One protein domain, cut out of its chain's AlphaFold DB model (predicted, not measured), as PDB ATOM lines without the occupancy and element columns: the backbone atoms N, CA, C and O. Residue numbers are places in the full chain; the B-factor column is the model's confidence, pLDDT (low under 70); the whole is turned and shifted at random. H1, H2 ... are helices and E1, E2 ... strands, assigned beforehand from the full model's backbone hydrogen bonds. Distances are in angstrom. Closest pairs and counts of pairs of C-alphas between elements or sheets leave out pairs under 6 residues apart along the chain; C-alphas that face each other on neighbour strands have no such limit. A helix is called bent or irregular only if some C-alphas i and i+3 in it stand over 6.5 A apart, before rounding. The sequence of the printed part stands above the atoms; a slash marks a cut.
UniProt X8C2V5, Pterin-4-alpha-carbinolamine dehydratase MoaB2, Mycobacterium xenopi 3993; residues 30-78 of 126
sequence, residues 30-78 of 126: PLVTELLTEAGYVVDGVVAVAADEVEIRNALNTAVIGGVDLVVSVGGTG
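AT A GLANCE: This is residues 30 to 78 of the 126 residues of the protein "Pterin-4-alpha-carbinolamine dehydratase MoaB2" of Mycobacterium xenopi 3993 (UniProt X8C2V5). Picture a flat, open arrangement in which a bent strand, E1, runs from a short helix, H1, at one end of the domain to a longer helix, H2, at the other. A second strand, E2, comes back between the two helices, near E1 but not paired with it. The printed part has 49 residues, with two named helices and two named strands in the order H1, E1, H2, E2, and its class is mixed, helices and strands. It is only just compact, close to loose, with a radius of gyration of the C-alphas of 11.4 A and spans of 31 by 28 by 12 A.

HOW THE PARTS SIT: Start at H1, residues 30 to 38, and look across to E1, residues 41 to 49: their closest C-alphas, those of Thr 33 and Val 43, are 6.3 A apart. Along E1 you will find a bend of 59 degrees at residue 44. Next comes H2, residues 53 to 65; the closest C-alphas of E1 and H2 are those of Val 49 and Glu 55, at 6.1 A. Go on to E2, residues 70 to 75: its closest C-alpha pair with H2 is Val 71 and Ala 63, at 7.3 A. E2 is near H1, with 6 pairs of C-alphas within 10 A, and near E1, with 12 such pairs. E1 and E2 pair with no named strand. H1 and H2 are apart. In H1 and H2 every O i to N i+4 pair is within hydrogen-bond range.

IN THESE COORDINATES: Find C-alpha 30 at (118.140, 103.873, 98.115); from there H1 runs 12.4 A to C-alpha 38. E1 runs 21.9 A from Tyr 41 to Val 49. H2 begins at C-alpha 53, (141.626, 99.666, 98.592), and runs 18.2 A to Ile 65. E2 runs 16.4 A from Leu 70 to C-alpha 75 at (129.712, 101.970, 104.741).

THE WHOLE: Look for the two farthest C-alphas at Glu 38 and Val 54, 31.4 A apart. The printed part has no cut, and its three links are tight. The mean pLDDT of the printed part is 81.8, and residues 76 to 78 are under 70.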
ATOM      1  N   PRO A  30     119.423 103.241  98.425       83.81
ATOM      2  CA  PRO A  30     118.140 103.873  98.115       83.81
ATOM      3  C   PRO A  30     117.878 105.129  98.959       83.81
ATOM      4  O   PRO A  30     117.596 106.188  98.403       83.81
ATOM      5  N   LEU A  31     118.097 105.058 100.276       85.31
ATOM      6  CA  LEU A  31     117.898 106.192 101.191       85.31
ATOM      7  C   LEU A  31     118.810 107.378 100.852       85.31
ATOM      8  O   LEU A  31     118.390 108.533 100.834       85.31
ATOM      9  N   VAL A  32     120.084 107.106 100.565       84.50
ATOM     10  CA  VAL A  32     121.044 108.158 100.202       84.50
ATOM     11  C   VAL A  32     120.721 108.752  98.833       84.50
ATOM     12  O   VAL A  32     120.907 109.951  98.627       84.50
ATOM     13  N   THR A  33     120.193 107.945  97.915       86.75
ATOM     14  CA  THR A  33     119.737 108.401  96.598       86.75
ATOM     15  C   THR A  33     118.572 109.377  96.718       86.75
ATOM     16  O   THR A  33     118.600 110.436  96.085       86.75
ATOM     17  N   GLU A  34     117.584 109.072  97.560       86.44
ATOM     18  CA  GLU A  34     116.447 109.957  97.836       86.44
ATOM     19  C   GLU A  34     116.919 111.290  98.426       86.44
ATOM     20  O   GLU A  34     116.643 112.347  97.857       86.44
ATOM     21  N   LEU A  35     117.748 111.249  99.473       86.44
ATOM     22  CA  LEU A  35     118.290 112.454 100.114       86.44
ATOM     23  C   LEU A  35     119.100 113.336  99.151       86.44
ATOM     24  O   LEU A  35     119.038 114.564  99.218       86.44
ATOM     25  N   LEU A  36     119.883 112.733  98.253       85.12
ATOM     26  CA  LEU A  36     120.647 113.470  97.243       85.12
ATOM     27  C   LEU A  36     119.742 114.092  96.181       85.12
ATOM     28  O   LEU A  36     119.990 115.224  95.758       85.12
ATOM     29  N   THR A  37     118.692 113.377  95.785       86.00
ATOM     30  CA  THR A  37     117.699 113.865  94.826       86.00
ATOM     31  C   THR A  37     116.925 115.048  95.407       86.00
ATOM     32  O   THR A  37     116.800 116.080  94.749       86.00
ATOM     33  N   GLU A  38     116.501 114.965  96.670       85.62
ATOM     34  CA  GLU A  38     115.880 116.074  97.409       85.62
ATOM     35  C   GLU A  38     116.822 117.276  97.565       85.62
ATOM     36  O   GLU A  38     116.396 118.428  97.487       85.62
ATOM     37  N   ALA A  39     118.124 117.021  97.723       82.75
ATOM     38  CA  ALA A  39     119.155 118.055  97.751       82.75
ATOM     39  C   ALA A  39     119.478 118.656  96.364       82.75
ATOM     40  O   ALA A  39     120.321 119.553  96.274       82.75
ATOM     41  N   GLY A  40     118.833 118.188  95.290       86.19
ATOM     42  CA  GLY A  40     118.977 118.713  93.932       86.19
ATOM     43  C   GLY A  40     120.140 118.127  93.125       86.19
ATOM     44  O   GLY A  40     120.558 118.744  92.141       86.19
ATOM     45  N   TYR A  41     120.684 116.973  93.519       88.12
ATOM     46  CA  TYR A  41     121.663 116.224  92.725       88.12
ATOM     47  C   TYR A  41     120.980 115.202  91.816       88.12
ATOM     48  O   TYR A  41     119.969 114.607  92.174       88.12
ATOM     49  N   VAL A  42     121.580 114.945  90.653       89.88
ATOM     50  CA  VAL A  42     121.224 113.791  89.814       89.88
ATOM     51  C   VAL A  42     122.116 112.627  90.211       89.88
ATOM     52  O   VAL A  42     123.335 112.717  90.063       89.88
ATOM     53  N   VAL A  43     121.527 111.556  90.735       90.19
ATOM     54  CA  VAL A  43     122.269 110.352  91.119       90.19
ATOM     55  C   VAL A  43     122.432 109.457  89.893       90.19
ATOM     56  O   VAL A  43     121.457 108.899  89.398       90.19
ATOM     57  N   ASP A  44     123.664 109.328  89.397       88.19
ATOM     58  CA  ASP A  44     123.984 108.510  88.216       88.19
ATOM     59  C   ASP A  44     123.934 107.002  88.527       88.19
ATOM     60  O   ASP A  44     123.787 106.181  87.622       88.19
ATOM     61  N   GLY A  45     124.060 106.627  89.803       89.31
ATOM     62  CA  GLY A  45     123.932 105.245  90.250       89.31
ATOM     63  C   GLY A  45     124.453 104.988  91.663       89.31
ATOM     64  O   GLY A  45     125.042 105.860  92.313       89.31
ATOM     65  N   VAL A  46     124.241 103.749  92.103       88.56
ATOM     66  CA  VAL A  46     124.769 103.179  93.345       88.56
ATOM     67  C   VAL A  46     125.703 102.028  92.977       88.56
ATOM     68  O   VAL A  46     125.340 101.171  92.173       88.56
ATOM     69  N   VAL A  47     126.906 102.009  93.546       89.44
ATOM     70  CA  VAL A  47     127.908 100.959  93.316       89.44
ATOM     71  C   VAL A  47     128.304 100.354  94.653       89.44
ATOM     72  O   VAL A  47     128.845 101.064  95.495       89.44
ATOM     73  N   ALA A  48     128.074  99.057  94.837       88.00
ATOM     74  CA  ALA A  48     128.592  98.321  95.984       88.00
ATOM     75  C   ALA A  48     130.009  97.804  95.693       88.00
ATOM     76  O   ALA A  48     130.267  97.278  94.611       88.00
ATOM     77  N   VAL A  49     130.918  97.967  96.649       87.06
ATOM     78  CA  VAL A  49     132.297  97.467  96.608       87.06
ATOM     79  C   VAL A  49     132.674  96.851  97.949       87.06
ATOM     80  O   VAL A  49     132.174  97.267  98.999       87.06
ATOM     81  N   ALA A  50     133.581  95.881  97.915       84.31
ATOM     82  CA  ALA A  50     134.196  95.337  99.112       84.31
ATOM     83  C   ALA A  50     135.034  96.411  99.820       84.31
ATOM     84  O   ALA A  50     135.436  97.424  99.231       84.31
ATOM     85  N   ALA A  51     135.348  96.181 101.093       80.25
ATOM     86  CA  ALA A  51     136.203  97.062 101.888       80.25
ATOM     87  C   ALA A  51     137.700  96.943 101.515       80.25
ATOM     88  O   ALA A  51     138.571  96.924 102.385       80.25
ATOM     89  N   ASP A  52     138.004  96.881 100.216       80.56
ATOM     90  CA  ASP A  52     139.341  96.754  99.644       80.56
ATOM     91  C   ASP A  52     139.799  98.058  98.964       80.56
ATOM     92  O   ASP A  52     139.041  98.740  98.269       80.56
ATOM     93  N   GLU A  53     141.073  98.422  99.145       76.56
ATOM     94  CA  GLU A  53     141.626  99.666  98.592       76.56
ATOM     95  C   GLU A  53     141.560  99.703  97.058       76.56
ATOM     96  O   GLU A  53     141.291 100.757  96.470       76.56
ATOM     97  N   VAL A  54     141.824  98.574  96.396       83.62
ATOM     98  CA  VAL A  54     141.826  98.474  94.935       83.62
ATOM     99  C   VAL A  54     140.411  98.663  94.408       83.62
ATOM    100  O   VAL A  54     140.225  99.439  93.468       83.62
ATOM    101  N   GLU A  55     139.417  98.031  95.029       81.19
ATOM    102  CA  GLU A  55     138.015  98.178  94.630       81.19
ATOM    103  C   GLU A  55     137.496  99.602  94.828       81.19
ATOM    104  O   GLU A  55     136.953 100.200  93.894       81.19
ATOM    105  N   ILE A  56     137.747 100.200  95.995       81.56
ATOM    106  CA  ILE A  56     137.349 101.583  96.284       81.56
ATOM    107  C   ILE A  56     138.014 102.546  95.291       81.56
ATOM    108  O   ILE A  56     137.365 103.445  94.750       81.56
ATOM    109  N   ARG A  57     139.308 102.362  95.000       81.19
ATOM    110  CA  ARG A  57     140.029 103.178  94.013       81.19
ATOM    111  C   ARG A  57     139.437 103.027  92.615       81.19
ATOM    112  O   ARG A  57     139.305 104.029  91.914       81.19
ATOM    113  N   ASN A  58     139.075 101.815  92.213       85.62
ATOM    114  CA  ASN A  58     138.465 101.565  90.911       85.62
ATOM    115  C   ASN A  58     137.093 102.242  90.800       85.62
ATOM    116  O   ASN A  58     136.859 102.948  89.823       85.62
ATOM    117  N   ALA A  59     136.239 102.134  91.823       84.25
ATOM    118  CA  ALA A  59     134.947 102.822  91.859       84.25
ATOM    119  C   ALA A  59     135.101 104.348  91.764       84.25
ATOM    120  O   ALA A  59     134.416 105.006  90.978       84.25
ATOM    121  N   LEU A  60     136.056 104.921  92.502       83.00
ATOM    122  CA  LEU A  60     136.350 106.354  92.441       83.00
ATOM    123  C   LEU A  60     136.893 106.783  91.073       83.00
ATOM    124  O   LEU A  60     136.510 107.840  90.574       83.00
ATOM    125  N   ASN A  61     137.753 105.983  90.443       83.56
ATOM    126  CA  ASN A  61     138.249 106.266  89.097       83.56
ATOM    127  C   ASN A  61     137.110 106.253  88.072       83.56
ATOM    128  O   ASN A  61     137.032 107.162  87.246       83.56
ATOM    129  N   THR A  62     136.191 105.289  88.164       84.62
ATOM    130  CA  THR A  62     134.992 105.235  87.318       84.62
ATOM    131  C   THR A  62     134.121 106.472  87.517       84.62
ATOM    132  O   THR A  62     133.706 107.085  86.537       84.62
ATOM    133  N   ALA A  63     133.922 106.916  88.761       81.88
ATOM    134  CA  ALA A  63     133.201 108.155  89.058       81.88
ATOM    135  C   ALA A  63     133.885 109.390  88.442       81.88
ATOM    136  O   ALA A  63     133.239 110.282  87.892       81.88
ATOM    137  N   VAL A  64     135.218 109.447  88.508       80.88
ATOM    138  CA  VAL A  64     136.002 110.552  87.941       80.88
ATOM    139  C   VAL A  64     135.883 110.594  86.420       80.88
ATOM    140  O   VAL A  64     135.683 111.685  85.878       80.88
ATOM    141  N   ILE A  65     135.986 109.437  85.758       82.50
ATOM    142  CA  ILE A  65     135.848 109.282  84.303       82.50
ATOM    143  C   ILE A  65     134.415 109.602  83.863       82.50
ATOM    144  O   ILE A  65     134.227 110.283  82.859       82.50
ATOM    145  N   GLY A  66     133.415 109.193  84.648       80.38
ATOM    146  CA  GLY A  66     131.998 109.487  84.419       80.38
ATOM    147  C   GLY A  66     131.618 110.963  84.581       80.38
ATOM    148  O   GLY A  66     130.498 111.344  84.256       80.38
ATOM    149  N   GLY A  67     132.542 111.813  85.047       82.38
ATOM    150  CA  GLY A  67     132.312 113.253  85.165       82.38
ATOM    151  C   GLY A  67     131.439 113.649  86.355       82.38
ATOM    152  O   GLY A  67     130.828 114.710  86.323       82.38
ATOM    153  N   VAL A  68     131.393 112.822  87.400       83.19
ATOM    154  CA  VAL A  68     130.571 113.058  88.591       83.19
ATOM    155  C   VAL A  68     131.147 114.214  89.431       83.19
ATOM    156  O   VAL A  68     132.367 114.316  89.624       83.19
ATOM    157  N   ASP A  69     130.281 115.091  89.951       82.50
ATOM    158  CA  ASP A  69     130.661 116.266  90.755       82.50
ATOM    159  C   ASP A  69     130.833 115.940  92.251       82.50
ATOM    160  O   ASP A  69     131.658 116.550  92.947       82.50
ATOM    161  N   LEU A  70     130.066 114.959  92.738       81.88
ATOM    162  CA  LEU A  70     130.008 114.513  94.129       81.88
ATOM    163  C   LEU A  70     130.059 112.982  94.209       81.88
ATOM    164  O   LEU A  70     129.271 112.292  93.579       81.88
ATOM    165  N   VAL A  71     130.941 112.439  95.046       84.19
ATOM    166  CA  VAL A  71     130.881 111.016  95.415       84.19
ATOM    167  C   VAL A  71     130.565 110.905  96.897       84.19
ATOM    168  O   VAL A  71     131.244 111.517  97.730       84.19
ATOM    169  N   VAL A  72     129.531 110.133  97.216       84.00
ATOM    170  CA  VAL A  72     129.113 109.824  98.583       84.00
ATOM    171  C   VAL A  72     129.389 108.355  98.835       84.00
ATOM    172  O   VAL A  72     128.773 107.494  98.222       84.00
ATOM    173  N   SER A  73     130.322 108.065  99.733       80.75
ATOM    174  CA  SER A  73     130.593 106.693 100.154       80.75
ATOM    175  C   SER A  73     129.833 106.370 101.440       80.75
ATOM    176  O   SER A  73     129.929 107.137 102.405       80.75
ATOM    177  N   VAL A  74     129.138 105.239 101.468       78.31
ATOM    178  CA  VAL A  74     128.280 104.788 102.567       78.31
ATOM    179  C   VAL A  74     128.743 103.404 103.001       78.31
ATOM    180  O   VAL A  74     128.813 102.505 102.181       78.31
ATOM    181  N   GLY A  75     129.099 103.219 104.268       71.38
ATOM    182  CA  GLY A  75     129.712 101.970 104.741       71.38
ATOM    183  C   GLY A  75     131.183 102.140 105.135       71.38
ATOM    184  O   GLY A  75     131.735 103.239 105.073       71.38
ATOM    185  N   GLY A  76     131.792 101.071 105.652       54.53
ATOM    186  CA  GLY A  76     133.122 101.094 106.282       54.53
ATOM    187  C   GLY A  76     133.140 101.418 107.786       54.53
ATOM    188  O   GLY A  76     134.203 101.402 108.407       54.53
ATOM    189  N   THR A  77     131.987 101.658 108.423       49.00
ATOM    190  CA  THR A  77     131.887 101.664 109.892       49.00
ATOM    191  C   THR A  77     131.818 100.231 110.390       49.00
ATOM    192  O   THR A  77     130.740  99.748 110.729       49.00
ATOM    193  N   GLY A  78     132.944  99.523 110.393       41.66
ATOM    194  CA  GLY A  78     133.023  98.200 110.999       41.66
ATOM    195  C   GLY A  78     132.445  98.222 112.418       41.66
ATOM    196  O   GLY A  78     133.088  98.687 113.353       41.66
TER     197      GLY A  78